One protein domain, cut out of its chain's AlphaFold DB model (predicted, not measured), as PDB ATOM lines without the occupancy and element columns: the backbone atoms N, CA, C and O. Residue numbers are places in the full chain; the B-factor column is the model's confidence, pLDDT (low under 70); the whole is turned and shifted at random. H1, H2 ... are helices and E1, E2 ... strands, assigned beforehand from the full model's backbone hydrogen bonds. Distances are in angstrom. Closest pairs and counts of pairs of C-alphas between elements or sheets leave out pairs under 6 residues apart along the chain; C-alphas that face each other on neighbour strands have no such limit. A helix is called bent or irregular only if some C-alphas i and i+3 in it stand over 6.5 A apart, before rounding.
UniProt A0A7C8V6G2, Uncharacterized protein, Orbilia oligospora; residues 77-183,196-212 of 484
ATOM      1  N   ASN A  77       3.289  19.166  14.439       92.69
ATOM      2  CA  ASN A  77       2.334  18.251  15.061       92.69
ATOM      3  C   ASN A  77       1.124  18.018  14.110       92.69
ATOM      4  O   ASN A  77       0.603  18.995  13.553       92.69
ATOM      5  N   PRO A  78       0.676  16.760  13.896       93.31
ATOM      6  CA  PRO A  78      -0.536  16.458  13.138       93.31
ATOM      7  C   PRO A  78      -1.759  17.288  13.546       93.31
ATOM      8  O   PRO A  78      -2.470  17.758  12.664       93.31
ATOM      9  N   ASP A  79      -1.960  17.539  14.844       92.31
ATOM     10  CA  ASP A  79      -3.061  18.368  15.353       92.31
ATOM     11  C   ASP A  79      -2.959  19.806  14.857       92.31
ATOM     12  O   ASP A  79      -3.944  20.386  14.398       92.31
ATOM     13  N   TRP A  80      -1.755  20.380  14.908       93.94
ATOM     14  CA  TRP A  80      -1.516  21.728  14.403       93.94
ATOM     15  C   TRP A  80      -1.761  21.788  12.892       93.94
ATOM     16  O   TRP A  80      -2.423  22.689  12.382       93.94
ATOM     17  N   THR A  81      -1.274  20.779  12.175       92.44
ATOM     18  CA  THR A  81      -1.415  20.685  10.720       92.44
ATOM     19  C   THR A  81      -2.881  20.583  10.317       92.44
ATOM     20  O   THR A  81      -3.328  21.307   9.432       92.44
ATOM     21  N   LEU A  82      -3.653  19.728  10.986       92.00
ATOM     22  CA  LEU A  82      -5.073  19.564  10.712       92.00
ATOM     23  C   LEU A  82      -5.847  20.852  11.031       92.00
ATOM     24  O   LEU A  82      -6.545  21.384  10.169       92.00
ATOM     25  N   ASN A  83      -5.676  21.396  12.237       89.12
ATOM     26  CA  ASN A  83      -6.514  22.486  12.738       89.12
ATOM     27  C   ASN A  83      -6.148  23.874  12.210       89.12
ATOM     28  O   ASN A  83      -7.041  24.703  12.061       89.12
ATOM     29  N   TYR A  84      -4.874  24.128  11.908       88.94
ATOM     30  CA  TYR A  84      -4.417  25.447  11.465       88.94
ATOM     31  C   TYR A  84      -4.058  25.461   9.984       88.94
ATOM     32  O   TYR A  84      -4.498  26.352   9.263       88.94
ATOM     33  N   LYS A  85      -3.306  24.468   9.493       89.44
ATOM     34  CA  LYS A  85      -2.849  24.469   8.095       89.44
ATOM     35  C   LYS A  85      -3.954  24.035   7.130       89.44
ATOM     36  O   LYS A  85      -4.329  24.801   6.248       89.44
ATOM     37  N   ILE A  86      -4.497  22.831   7.300       90.50
ATOM     38  CA  ILE A  86      -5.500  22.262   6.383       90.50
ATOM     39  C   ILE A  86      -6.807  23.054   6.452       90.50
ATOM     40  O   ILE A  86      -7.392  23.369   5.418       90.50
ATOM     41  N   ARG A  87      -7.252  23.426   7.655       87.94
ATOM     42  CA  ARG A  87      -8.469  24.225   7.830       87.94
ATOM     43  C   ARG A  87      -8.375  25.599   7.155       87.94
ATOM     44  O   ARG A  87      -9.331  25.995   6.490       87.94
ATOM     45  N   ALA A  88      -7.232  26.285   7.260       87.69
ATOM     46  CA  ALA A  88      -7.000  27.543   6.545       87.69
ATOM     47  C   ALA A  88      -7.048  27.344   5.024       87.69
ATOM     48  O   ALA A  88      -7.751  28.078   4.336       87.69
ATOM     49  N   LEU A  89      -6.411  26.285   4.509       87.31
ATOM     50  CA  LEU A  89      -6.467  25.946   3.083       87.31
ATOM     51  C   LEU A  89      -7.898  25.663   2.600       87.31
ATOM     52  O   LEU A  89      -8.255  26.036   1.488       87.31
ATOM     53  N   ILE A  90      -8.747  25.027   3.411       88.12
ATOM     54  CA  ILE A  90     -10.160  24.820   3.056       88.12
ATOM     55  C   ILE A  90     -10.905  26.158   2.982       88.12
ATOM     56  O   ILE A  90     -11.663  26.372   2.034       88.12
ATOM     57  N   ALA A  91     -10.695  27.046   3.957       84.38
ATOM     58  CA  ALA A  91     -11.327  28.363   3.985       84.38
ATOM     59  C   ALA A  91     -10.894  29.223   2.788       84.38
ATOM     60  O   ALA A  91     -11.735  29.811   2.110       84.38
ATOM     61  N   ASP A  92      -9.599  29.230   2.474       83.00
ATOM     62  CA  ASP A  92      -9.048  29.938   1.319       83.00
ATOM     63  C   ASP A  92      -9.605  29.404  -0.004       83.00
ATOM     64  O   ASP A  92      -9.986  30.188  -0.874       83.00
ATOM     65  N   TYR A  93      -9.714  28.077  -0.132       81.69
ATOM     66  CA  TYR A  93     -10.274  27.427  -1.316       81.69
ATOM     67  C   TYR A  93     -11.755  27.770  -1.492       81.69
ATOM     68  O   TYR A  93     -12.204  28.043  -2.602       81.69
ATOM     69  N   ALA A  94     -12.525  27.773  -0.399       80.12
ATOM     70  CA  ALA A  94     -13.935  28.150  -0.418       80.12
ATOM     71  C   ALA A  94     -14.142  29.634  -0.766       80.12
ATOM     72  O   ALA A  94     -15.151  29.972  -1.375       80.12
ATOM     73  N   GLY A  95     -13.182  30.497  -0.422       78.56
ATOM     74  CA  GLY A  95     -13.175  31.917  -0.779       78.56
ATOM     75  C   GLY A  95     -12.693  32.227  -2.200       78.56
ATOM     76  O   GLY A  95     -12.461  33.393  -2.504       78.56
ATOM     77  N   GLY A  96     -12.480  31.216  -3.055       71.00
ATOM     78  CA  GLY A  96     -12.033  31.408  -4.440       71.00
ATOM     79  C   GLY A  96     -10.588  31.899  -4.579       71.00
ATOM     80  O   GLY A  96     -10.172  32.284  -5.671       71.00
ATOM     81  N   ARG A  97      -9.796  31.889  -3.498       69.69
ATOM     82  CA  ARG A  97      -8.384  32.278  -3.560       69.69
ATOM     83  C   ARG A  97      -7.591  31.174  -4.253       69.69
ATOM     84  O   ARG A  97      -7.675  30.002  -3.885       69.69
ATOM     85  N   HIS A  98      -6.817  31.543  -5.273       56.66
ATOM     86  CA  HIS A  98      -6.009  30.594  -6.030       56.66
ATOM     87  C   HIS A  98      -4.851  30.080  -5.157       56.66
ATOM     88  O   HIS A  98      -3.843  30.750  -4.968       56.66
ATOM     89  N   LEU A  99      -5.010  28.877  -4.600       60.19
ATOM     90  CA  LEU A  99      -4.108  28.267  -3.611       60.19
ATOM     91  C   LEU A  99      -2.909  27.514  -4.201       60.19
ATOM     92  O   LEU A  99      -2.272  26.726  -3.497       60.19
ATOM     93  N   MET A 100      -2.617  27.680  -5.494       58.28
ATOM     94  CA  MET A 100      -1.446  27.010  -6.059       58.28
ATOM     95  C   MET A 100      -0.176  27.520  -5.369       58.28
ATOM     96  O   MET A 100      -0.006  28.733  -5.237       58.28
ATOM     97  N   PRO A 101       0.746  26.619  -4.990       58.38
ATOM     98  CA  PRO A 101       2.099  27.014  -4.643       58.38
ATOM     99  C   PRO A 101       2.681  27.898  -5.758       58.38
ATOM    100  O   PRO A 101       2.588  27.501  -6.924       58.38
ATOM    101  N   PRO A 102       3.337  29.027  -5.441       51.94
ATOM    102  CA  PRO A 102       3.944  29.935  -6.418       51.94
ATOM    103  C   PRO A 102       4.899  29.227  -7.391       51.94
ATOM    104  O   PRO A 102       5.021  29.613  -8.547       51.94
ATOM    105  N   ASN A 103       5.517  28.128  -6.947       50.38
ATOM    106  CA  ASN A 103       6.502  27.371  -7.720       50.38
ATOM    107  C   ASN A 103       5.927  26.143  -8.425       50.38
ATOM    108  O   ASN A 103       6.670  25.434  -9.101       50.38
ATOM    109  N   ALA A 104       4.619  25.888  -8.317       50.56
ATOM    110  CA  ALA A 104       4.008  24.761  -9.005       50.56
ATOM    111  C   ALA A 104       4.229  24.856 -10.525       50.56
ATOM    112  O   ALA A 104       4.469  23.816 -11.118       50.56
ATOM    113  N   VAL A 105       4.291  26.077 -11.095       40.38
ATOM    114  CA  VAL A 105       4.426  26.397 -12.536       40.38
ATOM    115  C   VAL A 105       5.760  25.934 -13.161       40.38
ATOM    116  O   VAL A 105       5.808  25.568 -14.337       40.38
ATOM    117  N   ASN A 106       6.831  25.870 -12.366       40.28
ATOM    118  CA  ASN A 106       8.188  25.571 -12.845       40.28
ATOM    119  C   ASN A 106       8.650  24.135 -12.566       40.28
ATOM    120  O   ASN A 106       9.751  23.759 -12.966       40.28
ATOM    121  N   HIS A 107       7.824  23.303 -11.923       48.34
ATOM    122  CA  HIS A 107       8.129  21.883 -11.768       48.34
ATOM    123  C   HIS A 107       7.847  21.135 -13.076       48.34
ATOM    124  O   HIS A 107       6.821  20.476 -13.245       48.34
ATOM    125  N   GLN A 108       8.781  21.246 -14.020       46.06
ATOM    126  CA  GLN A 108       8.878  20.310 -15.130       46.06
ATOM    127  C   GLN A 108       9.388  18.983 -14.573       46.06
ATOM    128  O   GLN A 108      10.579  18.790 -14.350       46.06
ATOM    129  N   ASP A 109       8.467  18.066 -14.298       47.94
ATOM    130  CA  ASP A 109       8.818  16.668 -14.091       47.94
ATOM    131  C   ASP A 109       9.200  16.115 -15.477       47.94
ATOM    132  O   ASP A 109       8.333  15.729 -16.265       47.94
ATOM    133  N   GLU A 110      10.491  16.153 -15.828       43.38
ATOM    134  CA  GLU A 110      11.008  15.708 -17.139       43.38
ATOM    135  C   GLU A 110      10.567  14.270 -17.483       43.38
ATOM    136  O   GLU A 110      10.475  13.892 -18.652       43.38
ATOM    137  N   ALA A 111      10.225  13.473 -16.466       45.09
ATOM    138  CA  ALA A 111       9.727  12.112 -16.603       45.09
ATOM    139  C   ALA A 111       8.287  12.000 -17.149       45.09
ATOM    140  O   ALA A 111       7.906  10.915 -17.594       45.09
ATOM    141  N   LEU A 112       7.473  13.065 -17.110       44.25
ATOM    142  CA  LEU A 112       6.035  12.995 -17.419       44.25
ATOM    143  C   LEU A 112       5.642  13.473 -18.825       44.25
ATOM    144  O   LEU A 112       4.483  13.320 -19.211       44.25
ATOM    145  N   GLY A 113       6.593  13.941 -19.638       36.53
ATOM    146  CA  GLY A 113       6.314  14.369 -21.010       36.53
ATOM    147  C   GLY A 113       5.355  15.567 -21.089       36.53
ATOM    148  O   GLY A 113       4.848  16.068 -20.096       36.53
ATOM    149  N   VAL A 114       5.115  16.049 -22.307       39.84
ATOM    150  CA  VAL A 114       4.532  17.363 -22.668       39.84
ATOM    151  C   VAL A 114       3.057  17.581 -22.226       39.84
ATOM    152  O   VAL A 114       2.416  18.551 -22.620       39.84
ATOM    153  N   TYR A 115       2.491  16.729 -21.366       38.38
ATOM    154  CA  TYR A 115       1.172  16.946 -20.766       38.38
ATOM    155  C   TYR A 115       1.284  17.784 -19.492       38.38
ATOM    156  O   TYR A 115       1.801  17.314 -18.484       38.38
ATOM    157  N   SER A 116       0.767  19.016 -19.562       46.56
ATOM    158  CA  SER A 116       0.843  20.074 -18.543       46.56
ATOM    159  C   SER A 116       0.707  19.542 -17.100       46.56
ATOM    160  O   SER A 116      -0.417  19.305 -16.635       46.56
ATOM    161  N   PRO A 117       1.835  19.364 -16.373       52.88
ATOM    162  CA  PRO A 117       1.861  18.856 -14.998       52.88
ATOM    163  C   PRO A 117       0.948  19.660 -14.062       52.88
ATOM    164  O   PRO A 117       0.381  19.110 -13.116       52.88
ATOM    165  N   HIS A 118       0.720  20.935 -14.393       53.72
ATOM    166  CA  HIS A 118      -0.126  21.873 -13.653       53.72
ATOM    167  C   HIS A 118      -1.573  21.423 -13.541       53.72
ATOM    168  O   HIS A 118      -2.140  21.477 -12.456       53.72
ATOM    169  N   VAL A 119      -2.184  20.921 -14.617       55.19
ATOM    170  CA  VAL A 119      -3.619  20.582 -14.595       55.19
ATOM    171  C   VAL A 119      -3.882  19.360 -13.715       55.19
ATOM    172  O   VAL A 119      -4.840  19.330 -12.939       55.19
ATOM    173  N   LEU A 120      -3.019  18.343 -13.801       58.69
ATOM    174  CA  LEU A 120      -3.121  17.158 -12.948       58.69
ATOM    175  C   LEU A 120      -2.814  17.499 -11.488       58.69
ATOM    176  O   LEU A 120      -3.508  17.014 -10.593       58.69
ATOM    177  N   TYR A 121      -1.833  18.372 -11.254       63.19
ATOM    178  CA  TYR A 121      -1.482  18.863  -9.928       63.19
ATOM    179  C   TYR A 121      -2.645  19.611  -9.263       63.19
ATOM    180  O   TYR A 121      -3.048  19.264  -8.152       63.19
ATOM    181  N   VAL A 122      -3.259  20.563  -9.972       65.31
ATOM    182  CA  VAL A 122      -4.421  21.327  -9.492       65.31
ATOM    183  C   VAL A 122      -5.589  20.402  -9.158       65.31
ATOM    184  O   VAL A 122      -6.207  20.537  -8.102       65.31
ATOM    185  N   ARG A 123      -5.867  19.402 -10.005       68.62
ATOM    186  CA  ARG A 123      -6.929  18.418  -9.740       68.62
ATOM    187  C   ARG A 123      -6.650  17.581  -8.493       68.62
ATOM    188  O   ARG A 123      -7.572  17.343  -7.710       68.62
ATOM    189  N   GLN A 124      -5.412  17.133  -8.289       71.62
ATOM    190  CA  GLN A 124      -5.029  16.387  -7.085       71.62
ATOM    191  C   GLN A 124      -5.145  17.254  -5.827       71.62
ATOM    192  O   GLN A 124      -5.690  16.799  -4.820       71.62
ATOM    193  N   TRP A 125      -4.705  18.512  -5.903       75.56
ATOM    194  CA  TRP A 125      -4.793  19.492  -4.820       75.56
ATOM    195  C   TRP A 125      -6.242  19.755  -4.403       75.56
ATOM    196  O   TRP A 125      -6.614  19.534  -3.249       75.56
ATOM    197  N   ALA A 126      -7.093  20.114  -5.367       78.00
ATOM    198  CA  ALA A 126      -8.516  20.350  -5.146       78.00
ATOM    199  C   ALA A 126      -9.244  19.102  -4.624       78.00
ATOM    200  O   ALA A 126     -10.193  19.202  -3.849       78.00
ATOM    201  N   THR A 127      -8.820  17.903  -5.033       82.31
ATOM    202  CA  THR A 127      -9.399  16.652  -4.523       82.31
ATOM    203  C   THR A 127      -9.045  16.433  -3.056       82.31
ATOM    204  O   THR A 127      -9.960  16.220  -2.266       82.31
ATOM    205  N   LYS A 128      -7.774  16.602  -2.655       83.94
ATOM    206  CA  LYS A 128      -7.390  16.509  -1.235       83.94
ATOM    207  C   LYS A 128      -8.139  17.521  -0.367       83.94
ATOM    208  O   LYS A 128      -8.660  17.139   0.676       83.94
ATOM    209  N   ILE A 129      -8.237  18.783  -0.795       85.75
ATOM    210  CA  ILE A 129      -8.984  19.810  -0.048       85.75
ATOM    211  C   ILE A 129     -10.454  19.408   0.113       85.75
ATOM    212  O   ILE A 129     -10.990  19.466   1.219       85.75
ATOM    213  N   ARG A 130     -11.105  18.965  -0.971       86.25
ATOM    214  CA  ARG A 130     -12.505  18.514  -0.927       86.25
ATOM    215  C   ARG A 130     -12.698  17.310  -0.014       86.25
ATOM    216  O   ARG A 130     -13.717  17.252   0.663       86.25
ATOM    217  N   ASP A 131     -11.753  16.376   0.014       89.19
ATOM    218  CA  ASP A 131     -11.844  15.203   0.881       89.19
ATOM    219  C   ASP A 131     -11.795  15.589   2.359       89.19
ATOM    220  O   ASP A 131     -12.692  15.197   3.094       89.19
ATOM    221  N   TYR A 132     -10.858  16.446   2.783       90.62
ATOM    222  CA  TYR A 132     -10.858  16.950   4.164       90.62
ATOM    223  C   TYR A 132     -12.108  17.788   4.475       90.62
ATOM    224  O   TYR A 132     -12.697  17.627   5.538       90.62
ATOM    225  N   ARG A 133     -12.572  18.629   3.540       90.44
ATOM    226  CA  ARG A 133     -13.770  19.466   3.735       90.44
ATOM    227  C   ARG A 133     -15.029  18.656   4.059       90.44
ATOM    228  O   ARG A 133     -15.856  19.148   4.816       90.44
ATOM    229  N   LYS A 134     -15.183  17.438   3.524       91.44
ATOM    230  CA  LYS A 134     -16.342  16.564   3.811       91.44
ATOM    231  C   LYS A 134     -16.466  16.187   5.287       91.44
ATOM    232  O   LYS A 134     -17.546  15.802   5.711       91.44
ATOM    233  N   HIS A 135     -15.374  16.284   6.038       91.56
ATOM    234  CA  HIS A 135     -15.327  15.965   7.458       91.56
ATOM    235  C   HIS A 135     -15.452  17.202   8.351       91.56
ATOM    236  O   HIS A 135     -15.239  17.099   9.553       91.56
ATOM    237  N   LEU A 136     -15.747  18.375   7.784       89.56
ATOM    238  CA  LEU A 136     -16.132  19.542   8.568       89.56
ATOM    239  C   LEU A 136     -17.647  19.547   8.742       89.56
ATOM    240  O   LEU A 136     -18.392  19.485   7.763       89.56
ATOM    241  N   VAL A 137     -18.083  19.655   9.988       89.38
ATOM    242  CA  VAL A 137     -19.486  19.723  10.389       89.38
ATOM    243  C   VAL A 137     -19.725  21.074  11.049       89.38
ATOM    244  O   VAL A 137     -18.828  21.634  11.678       89.38
ATOM    245  N   VAL A 138     -20.922  21.620  10.875       86.06
ATOM    246  CA  VAL A 138     -21.364  22.809  11.608       86.06
ATOM    247  C   VAL A 138     -22.086  22.311  12.852       86.06
ATOM    248  O   VAL A 138     -23.022  21.518  12.732       86.06
ATOM    249  N   ASP A 139     -21.607  22.703  14.029       81.31
ATOM    250  CA  ASP A 139     -22.255  22.352  15.289       81.31
ATOM    251  C   ASP A 139     -23.504  23.216  15.556       81.31
ATOM    252  O   ASP A 139     -23.908  24.049  14.742       81.31
ATOM    253  N   GLN A 140     -24.164  22.973  16.693       77.25
ATOM    254  CA  GLN A 140     -25.389  23.685  17.079       77.25
ATOM    255  C   GLN A 140     -25.161  25.183  17.332       77.25
ATOM    256  O   GLN A 140     -26.112  25.954  17.232       77.25
ATOM    257  N   ASP A 141     -23.920  25.582  17.611       81.56
ATOM    258  CA  ASP A 141     -23.506  26.961  17.875       81.56
ATOM    259  C   ASP A 141     -22.950  27.640  16.606       81.56
ATOM    260  O   ASP A 141     -22.241  28.642  16.687       81.56
ATOM    261  N   GLU A 142     -23.241  27.078  15.427       79.69
ATOM    262  CA  GLU A 142     -22.735  27.508  14.117       79.69
ATOM    263  C   GLU A 142     -21.200  27.469  13.979       79.69
ATOM    264  O   GLU A 142     -20.635  27.984  13.007       79.69
ATOM    265  N   ASN A 143     -20.489  26.803  14.893       83.19
ATOM    266  CA  ASN A 143     -19.050  26.647  14.776       83.19
ATOM    267  C   ASN A 143     -18.725  25.495  13.830       83.19
ATOM    268  O   ASN A 143     -19.192  24.364  13.958       83.19
ATOM    269  N   VAL A 144     -17.841  25.777  12.877       84.25
ATOM    270  CA  VAL A 144     -17.274  24.743  12.014       84.25
ATOM    271  C   VAL A 144     -16.287  23.920  12.846       84.25
ATOM    272  O   VAL A 144     -15.324  24.464  13.388       84.25
ATOM    273  N   GLN A 145     -16.485  22.613  12.947       88.50
ATOM    274  CA  GLN A 145     -15.594  21.698  13.663       88.50
ATOM    275  C   GLN A 145     -15.327  20.440  12.832       88.50
ATOM    276  O   GLN A 145     -16.016  20.176  11.848       88.50
ATOM    277  N   TRP A 146     -14.297  19.676  13.193       90.94
ATOM    278  CA  TRP A 146     -14.087  18.355  12.603       90.94
ATOM    279  C   TRP A 146     -15.134  17.381  13.131       90.94
ATOM    280  O   TRP A 146     -15.469  17.414  14.313       90.94
ATOM    281  N   ASP A 147     -15.615  16.501  12.260       90.44
ATOM    282  CA  ASP A 147     -16.458  15.373  12.632       90.44
ATOM    283  C   ASP A 147     -15.746  14.538  13.704       90.44
ATOM    284  O   ASP A 147     -14.678  13.968  13.452       90.44
ATOM    285  N   LEU A 148     -16.326  14.504  14.907       86.25
ATOM    286  CA  LEU A 148     -15.747  13.856  16.083       86.25
ATOM    287  C   LEU A 148     -15.466  12.373  15.829       86.25
ATOM    288  O   LEU A 148     -14.421  11.877  16.248       86.25
ATOM    289  N   ASP A 149     -16.333  11.695  15.074       88.31
ATOM    290  CA  ASP A 149     -16.192  10.268  14.772       88.31
ATOM    291  C   ASP A 149     -15.059   9.993  13.767       88.31
ATOM    292  O   ASP A 149     -14.563   8.870  13.658       88.31
ATOM    293  N   GLN A 150     -14.627  11.014  13.019       89.81
ATOM    294  CA  GLN A 150     -13.580  10.907  11.997       89.81
ATOM    295  C   GLN A 150     -12.272  11.592  12.396       89.81
ATOM    296  O   GLN A 150     -11.249  11.352  11.750       89.81
ATOM    297  N   ASN A 151     -12.262  12.412  13.447       89.31
ATOM    298  CA  ASN A 151     -11.110  13.232  13.818       89.31
ATOM    299  C   ASN A 151      -9.836  12.398  14.044       89.31
ATOM    300  O   ASN A 151      -8.786  12.695  13.472       89.31
ATOM    301  N   ASP A 152      -9.936  11.280  14.769       91.25
ATOM    302  CA  ASP A 152      -8.801  10.372  14.993       91.25
ATOM    303  C   ASP A 152      -8.268   9.769  13.684       91.25
ATOM    304  O   ASP A 152      -7.056   9.650  13.478       91.25
ATOM    305  N   SER A 153      -9.172   9.426  12.762       92.50
ATOM    306  CA  SER A 153      -8.823   8.916  11.434       92.50
ATOM    307  C   SER A 153      -8.099   9.981  10.602       92.50
ATOM    308  O   SER A 153      -7.079   9.694   9.967       92.50
ATOM    309  N   LEU A 154      -8.559  11.235  10.660       92.75
ATOM    310  CA  LEU A 154      -7.923  12.367   9.985       92.75
ATOM    311  C   LEU A 154      -6.530  12.653  10.542       92.75
ATOM    312  O   LEU A 154      -5.587  12.805   9.763       92.75
ATOM    313  N   LEU A 155      -6.375  12.673  11.867       93.75
ATOM    314  CA  LEU A 155      -5.081  12.850  12.524       93.75
ATOM    315  C   LEU A 155      -4.113  11.727  12.167       93.75
ATOM    316  O   LEU A 155      -2.948  11.980  11.840       93.75
ATOM    317  N   GLN A 156      -4.591  10.483  12.161       92.56
ATOM    318  CA  GLN A 156      -3.781   9.342  11.759       92.56
ATOM    319  C   GLN A 156      -3.398   9.416  10.274       92.56
ATOM    320  O   GLN A 156      -2.265   9.075   9.919       92.56
ATOM    321  N   ASN A 157      -4.289   9.905   9.408       91.62
ATOM    322  CA  ASN A 157      -3.983  10.154   8.002       91.62
ATOM    323  C   ASN A 157      -2.894  11.226   7.855       91.62
ATOM    324  O   ASN A 157      -1.867  10.959   7.237       91.62
ATOM    325  N   VAL A 158      -3.045  12.391   8.498       93.31
ATOM    326  CA  VAL A 158      -2.023  13.456   8.498       93.31
ATOM    327  C   VAL A 158      -0.679  12.918   8.988       93.31
ATOM    328  O   VAL A 158       0.339  13.123   8.331       93.31
ATOM    329  N   ARG A 159      -0.664  12.156  10.086       93.62
ATOM    330  CA  ARG A 159       0.551  11.533  10.627       93.62
ATOM    331  C   ARG A 159       1.214  10.581   9.627       93.62
ATOM    332  O   ARG A 159       2.441  10.559   9.523       93.62
ATOM    333  N   ASN A 160       0.429   9.775   8.915       90.44
ATOM    334  CA  ASN A 160       0.949   8.862   7.900       90.44
ATOM    335  C   ASN A 160       1.527   9.630   6.702       90.44
ATOM    336  O   ASN A 160       2.633   9.327   6.269       90.44
ATOM    337  N   GLU A 161       0.834  10.661   6.225       89.44
ATOM    338  CA  GLU A 161       1.292  11.488   5.104       89.44
ATOM    339  C   GLU A 161       2.567  12.267   5.459       89.44
ATOM    340  O   GLU A 161       3.524  12.292   4.689       89.44
ATOM    341  N   GLN A 162       2.647  12.820   6.671       91.38
ATOM    342  CA  GLN A 162       3.865  13.450   7.185       91.38
ATOM    343  C   GLN A 162       5.019  12.449   7.338       91.38
ATOM    344  O   GLN A 162       6.178  12.805   7.119       91.38
ATOM    345  N   ARG A 163       4.743  11.182   7.687       88.75
ATOM    346  CA  ARG A 163       5.767  10.123   7.688       88.75
ATOM    347  C   ARG A 163       6.307   9.884   6.278       88.75
ATOM    348  O   ARG A 163       7.514   9.702   6.127       88.75
ATOM    349  N   ASP A 164       5.449   9.921   5.264       85.69
ATOM    350  CA  ASP A 164       5.859   9.796   3.863       85.69
ATOM    351  C   ASP A 164       6.647  11.028   3.391       85.69
ATOM    352  O   ASP A 164       7.624  10.889   2.656       85.69
ATOM    353  N   CYS A 165       6.318  12.224   3.888       86.12
ATOM    354  CA  CYS A 165       7.096  13.441   3.641       86.12
ATOM    355  C   CYS A 165       8.537  13.357   4.142       86.12
ATOM    356  O   CYS A 165       9.442  13.869   3.493       86.12
ATOM    357  N   ARG A 166       8.794  12.637   5.240       85.25
ATOM    358  CA  ARG A 166      10.164  12.411   5.743       85.25
ATOM    359  C   ARG A 166      11.027  11.548   4.816       85.25
ATOM    360  O   ARG A 166      12.225  11.433   5.051       85.25
ATOM    361  N   GLN A 167      10.436  10.928   3.793       83.12
ATOM    362  CA  GLN A 167      11.160  10.189   2.755       83.12
ATOM    363  C   GLN A 167      11.574  11.089   1.574       83.12
ATOM    364  O   GLN A 167      12.246  10.604   0.663       83.12
ATOM    365  N   CYS A 168      11.156  12.362   1.554       81.75
ATOM    366  CA  CYS A 168      11.678  13.369   0.630       81.75
ATOM    367  C   CYS A 168      13.125  13.757   0.991       81.75
ATOM    368  O   CYS A 168      13.657  13.377   2.035       81.75
ATOM    369  N   LEU A 169      13.767  14.501   0.094       81.62
ATOM    370  CA  LEU A 169      15.111  15.040   0.264       81.62
ATOM    371  C   LEU A 169      15.043  16.547   0.514       81.62
ATOM    372  O   LEU A 169      14.029  17.180   0.250       81.62
ATOM    373  N   CYS A 170      16.136  17.110   1.010       80.88
ATOM    374  CA  CYS A 170      16.333  18.549   1.110       80.88
ATOM    375  C   CYS A 170      17.487  18.941   0.188       80.88
ATOM    376  O   CYS A 170      18.523  18.268   0.207       80.88
ATOM    377  N   ASP A 171      17.303  19.978  -0.627       77.06
ATOM    378  CA  ASP A 171      18.413  20.589  -1.366       77.06
ATOM    379  C   ASP A 171      19.241  21.515  -0.455       77.06
ATOM    380  O   ASP A 171      18.885  21.744   0.699       77.06
ATOM    381  N   ALA A 172      20.368  22.029  -0.952       69.69
ATOM    382  CA  ALA A 172      21.243  22.918  -0.178       69.69
ATOM    383  C   ALA A 172      20.584  24.270   0.154       69.69
ATOM    384  O   ALA A 172      21.015  24.952   1.074       69.69
ATOM    385  N   GLN A 173      19.525  24.635  -0.570       73.50
ATOM    386  CA  GLN A 173      18.721  25.834  -0.357       73.50
ATOM    387  C   GLN A 173      17.594  25.595   0.658       73.50
ATOM    388  O   GLN A 173      16.772  26.478   0.875       73.50
ATOM    389  N   GLY A 174      17.521  24.409   1.272       73.00
ATOM    390  CA  GLY A 174      16.506  24.063   2.260       73.00
ATOM    391  C   GLY A 174      15.130  23.729   1.674       73.00
ATOM    392  O   GLY A 174      14.186  23.548   2.445       73.00
ATOM    393  N   ASN A 175      14.975  23.603   0.356       80.06
ATOM    394  CA  ASN A 175      13.706  23.187  -0.231       80.06
ATOM    395  C   ASN A 175      13.535  21.672  -0.140       80.06
ATOM    396  O   ASN A 175      14.476  20.898  -0.338       80.06
ATOM    397  N   ILE A 176      12.293  21.241   0.088       79.12
ATOM    398  CA  ILE A 176      11.936  19.828  -0.010       79.12
ATOM    399  C   ILE A 176      11.914  19.436  -1.488       79.12
ATOM    400  O   ILE A 176      11.178  20.000  -2.295       79.12
ATOM    401  N   THR A 177      12.704  18.428  -1.831       77.94
ATOM    402  CA  THR A 177      12.823  17.849  -3.167       77.94
ATOM    403  C   THR A 177      12.515  16.354  -3.128       77.94
ATOM    404  O   THR A 177      12.387  15.731  -2.072       77.94
ATOM    405  N   PHE A 178      12.340  15.750  -4.296       72.94
ATOM    406  CA  PHE A 178      12.013  14.336  -4.421       72.94
ATOM    407  C   PHE A 178      13.263  13.519  -4.753       72.94
ATOM    408  O   PHE A 178      14.208  13.997  -5.381       72.94
ATOM    409  N   ALA A 179      13.277  12.255  -4.340       63.41
ATOM    410  CA  ALA A 179      14.349  11.347  -4.706       63.41
ATOM    411  C   ALA A 179      14.103  10.855  -6.135       63.41
ATOM    412  O   ALA A 179      13.309   9.935  -6.342       63.41
ATOM    413  N   HIS A 180      14.783  11.427  -7.131       55.34
ATOM    414  CA  HIS A 180      14.776  10.854  -8.477       55.34
ATOM    415  C   HIS A 180      15.405   9.454  -8.411       55.34
ATOM    416  O   HIS A 180      16.624   9.280  -8.412       55.34
ATOM    417  N   ARG A 181      14.576   8.406  -8.333       50.97
ATOM    418  CA  ARG A 181      15.038   7.065  -8.690       50.97
ATOM    419  C   ARG A 181      15.347   7.141 -10.181       50.97
ATOM    420  O   ARG A 181      14.434   7.346 -10.975       50.97
ATOM    421  N   GLY A 182      16.623   6.992 -10.548       46.81
ATOM    422  CA  GLY A 182      17.029   6.793 -11.944       46.81
ATOM    423  C   GLY A 182      16.183   5.697 -12.616       46.81
ATOM    424  O   GLY A 182      15.491   4.960 -11.911       46.81
ATOM    425  N   PRO A 183      16.226   5.559 -13.951       40.03
ATOM    426  CA  PRO A 183      15.203   4.907 -14.774       40.03
ATOM    427  C   PRO A 183      15.023   3.416 -14.443       40.03
ATOM    428  O   PRO A 183      15.484   2.518 -15.141       40.03
ATOM    429  N   GLY A 196       7.635   6.332  -1.209       56.84
ATOM    430  CA  GLY A 196       8.625   7.404  -1.342       56.84
ATOM    431  C   GLY A 196       8.202   8.688  -2.047       56.84
ATOM    432  O   GLY A 196       7.416   8.713  -2.983       56.84
ATOM    433  N   CYS A 197       8.794   9.795  -1.629       67.50
ATOM    434  CA  CYS A 197       8.711  11.057  -2.346       67.50
ATOM    435  C   CYS A 197       9.384  10.940  -3.726       67.50
ATOM    436  O   CYS A 197      10.574  11.218  -3.867       67.50
ATOM    437  N   PHE A 198       8.645  10.438  -4.720       65.50
ATOM    438  CA  PHE A 198       9.128  10.158  -6.081       65.50
ATOM    439  C   PHE A 198       8.605  11.135  -7.130       65.50
ATOM    440  O   PHE A 198       8.952  10.986  -8.296       65.50
ATOM    441  N   SER A 199       7.794  12.116  -6.736       67.88
ATOM    442  CA  SER A 199       7.322  13.174  -7.626       67.88
ATOM    443  C   SER A 199       7.550  14.545  -7.006       67.88
ATOM    444  O   SER A 199       7.402  14.723  -5.790       67.88
ATOM    445  N   GLY A 200       7.840  15.534  -7.855       66.75
ATOM    446  CA  GLY A 200       7.896  16.935  -7.430       66.75
ATOM    447  C   GLY A 200       6.568  17.403  -6.829       66.75
ATOM    448  O   GLY A 200       6.551  18.149  -5.852       66.75
ATOM    449  N   SER A 201       5.445  16.869  -7.323       70.81
ATOM    450  CA  SER A 201       4.121  17.150  -6.763       70.81
ATOM    451  C   SER A 201       3.999  16.756  -5.290       70.81
ATOM    452  O   SER A 201       3.421  17.513  -4.513       70.81
ATOM    453  N   TRP A 202       4.557  15.612  -4.877       77.62
ATOM    454  CA  TRP A 202       4.496  15.168  -3.483       77.62
ATOM    455  C   TRP A 202       5.355  16.037  -2.565       77.62
ATOM    456  O   TRP A 202       4.896  16.423  -1.494       77.62
ATOM    457  N   ALA A 203       6.559  16.409  -3.012       77.94
ATOM    458  CA  ALA A 203       7.420  17.344  -2.291       77.94
ATOM    459  C   ALA A 203       6.700  18.681  -2.025       77.94
ATOM    460  O   ALA A 203       6.688  19.165  -0.894       77.94
ATOM    461  N   LEU A 204       5.982  19.205  -3.027       78.81
ATOM    462  CA  LEU A 204       5.138  20.390  -2.856       78.81
ATOM    463  C   LEU A 204       4.004  20.174  -1.846       78.81
ATOM    464  O   LEU A 204       3.767  21.051  -1.021       78.81
ATOM    465  N   PHE A 205       3.304  19.032  -1.877       81.56
ATOM    466  CA  PHE A 205       2.273  18.719  -0.873       81.56
ATOM    467  C   PHE A 205       2.847  18.711   0.546       81.56
ATOM    468  O   PHE A 205       2.215  19.228   1.465       81.56
ATOM    469  N   CYS A 206       4.043  18.157   0.728       85.62
ATOM    470  CA  CYS A 206       4.709  18.128   2.023       85.62
ATOM    471  C   CYS A 206       4.943  19.528   2.580       85.62
ATOM    472  O   CYS A 206       4.579  19.784   3.727       85.62
ATOM    473  N   THR A 207       5.456  20.444   1.762       84.88
ATOM    474  CA  THR A 207       5.678  21.830   2.183       84.88
ATOM    475  C   THR A 207       4.372  22.601   2.359       84.88
ATOM    476  O   THR A 207       4.127  23.205   3.401       84.88
ATOM    477  N   TRP A 208       3.492  22.564   1.360       82.62
ATOM    478  CA  TRP A 208       2.345  23.468   1.294       82.62
ATOM    479  C   TRP A 208       1.116  22.965   2.034       82.62
ATOM    480  O   TRP A 208       0.437  23.757   2.680       82.62
ATOM    481  N   PHE A 209       0.822  21.668   1.962       86.19
ATOM    482  CA  PHE A 209      -0.376  21.093   2.571       86.19
ATOM    483  C   PHE A 209      -0.115  20.633   4.004       86.19
ATOM    484  O   PHE A 209      -0.908  20.906   4.901       86.19
ATOM    485  N   TYR A 210       1.017  19.962   4.228       89.31
ATOM    486  CA  TYR A 210       1.366  19.391   5.532       89.31
ATOM    487  C   TYR A 210       2.294  20.272   6.374       89.31
ATOM    488  O   TYR A 210       2.563  19.932   7.525       89.31
ATOM    489  N   GLY A 211       2.769  21.394   5.822       87.94
ATOM    490  CA  GLY A 211       3.612  22.354   6.538       87.94
ATOM    491  C   GLY A 211       4.994  21.818   6.908       87.94
ATOM    492  O   GLY A 211       5.630  22.375   7.795       87.94
ATOM    493  N   CYS A 212       5.447  20.728   6.288       89.50
ATOM    494  CA  CYS A 212       6.780  20.193   6.526       89.50
ATOM    495  C   CYS A 212       7.847  21.109   5.917       89.50
ATOM    496  O   CYS A 212       7.634  21.742   4.885       89.50
TER     497      CYS A 212
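What this domain is: This is residues 77 to 183 and 196 to 212 of the 484 residues of an uncharacterized protein of Orbilia oligospora (UniProt A0A7C8V6G2). From a small two-stranded hairpin, E1 and E2, at one end of the long axis, two long helices, H2 and H3, spread as an open V; H1 crosses both arms, and the short helix H4 sits between them toward the mouth. The long link of residues 95 to 116 leads from H1 to the start of H2 at the mouth of the V, and residues 166 to 183 reach out beyond the end of H3. The printed part has 124 residues with four named helices and two named strands, in the order H1, H2, E1, E2, H3, H4; the sheet, E1 - E2, is antiparallel. The class is mostly helix, with 61 residues in helices and 6 in strands. The whole is compact, with a radius of gyration of the C-alphas of 15.7 A, and elongated in outline, spanning 54 by 28 by 24 A.

How they stand to each other: E1, residues 136 to 138, and E2, residues 144 to 146, are antiparallel neighbours and a hairpin, with 137 degrees between their directions. Across the pair, N 137 and O 145 are 2.8 A apart and N 145 and O 137 are 2.8 A apart, both within hydrogen-bond range. H1, residues 78 to 94, is near E2, with 6 pairs of C-alphas within 10 A, and apart from E1. H1 touches H2, residues 117 to 133, with its residues 86 to 93 alone; the closest C-alphas, those of Ile 90 and Ile 129, are 6.0 A apart. The two run opposite ways at a steep tilt of 69 degrees, only just short of about perpendicular. With its residues 78 to 82 alone, H1 also touches H3, residues 148 to 165, about perpendicular at 81 degrees; their closest C-alphas, those of Pro 78 and Arg 159, are 5.6 A apart. H2 and H3 run opposite ways at a shallow tilt of 31 degrees and are close but not clearly touching, with the C-alphas of Tyr 132 and Leu 154 closest at 8.0 A. H4, residues 200 to 208, touches H3 by residues 162 to 165 of H3 alone, at a steep tilt of 55 degrees, opposite ways; the closest C-alphas, those of Cys 165 and Cys 206, are 5.5 A apart. H4 is close to H2 but not clearly touching it, with the C-alphas of Tyr 121 and Ser 201 closest at 6.7 A. H1 and H4 are apart. The helix packing is mostly crossed: of the 3 pairs of helices that touch, 0 are at a shallow tilt. Every O i to N i+4 pair is within hydrogen-bond range in H2 and H4, against 11 of 13 in H1 and 12 of 14 in H3.

Where its parts are: E1 measures 6.9 A from first to last C-alpha and E2 7.2 A. H3 measures 26.0 A and is irregular, with C-alphas 149 and 152 7.4 A apart. H2 measures 24.4 A, from C-alpha 117 at (1.861, 18.856, -14.998). H1 measures 22.4 A, from C-alpha 78 at (-0.536, 16.458, 13.138); it is neither bent nor irregular, but only just: C-alphas 83 and 86 are 6.4 A apart. H4 measures 12.2 A and ends with C-alpha 208 at (2.345, 23.468, 1.294).

The domain as a whole: The two C-alphas farthest apart, those of Asp 141 and Pro 183, are 55.2 A apart. Residues 184 to 195 are not printed, and C-alphas 183 and 196 are 15.2 A apart across this cut, which falls in the link from H3 to H4. The link from H1 to H2 is long, at 22 residues; those from H2 to E1, E1 to E2 and E2 to H3 are tight. Residues 169 to 170 pair antiparallel with residues 176 to 177. The mean pLDDT of the printed part is 75.7, and 38 residues are under 70: residues 97 to 123, residue 172, residues 179 to 183 and residues 196 to 200.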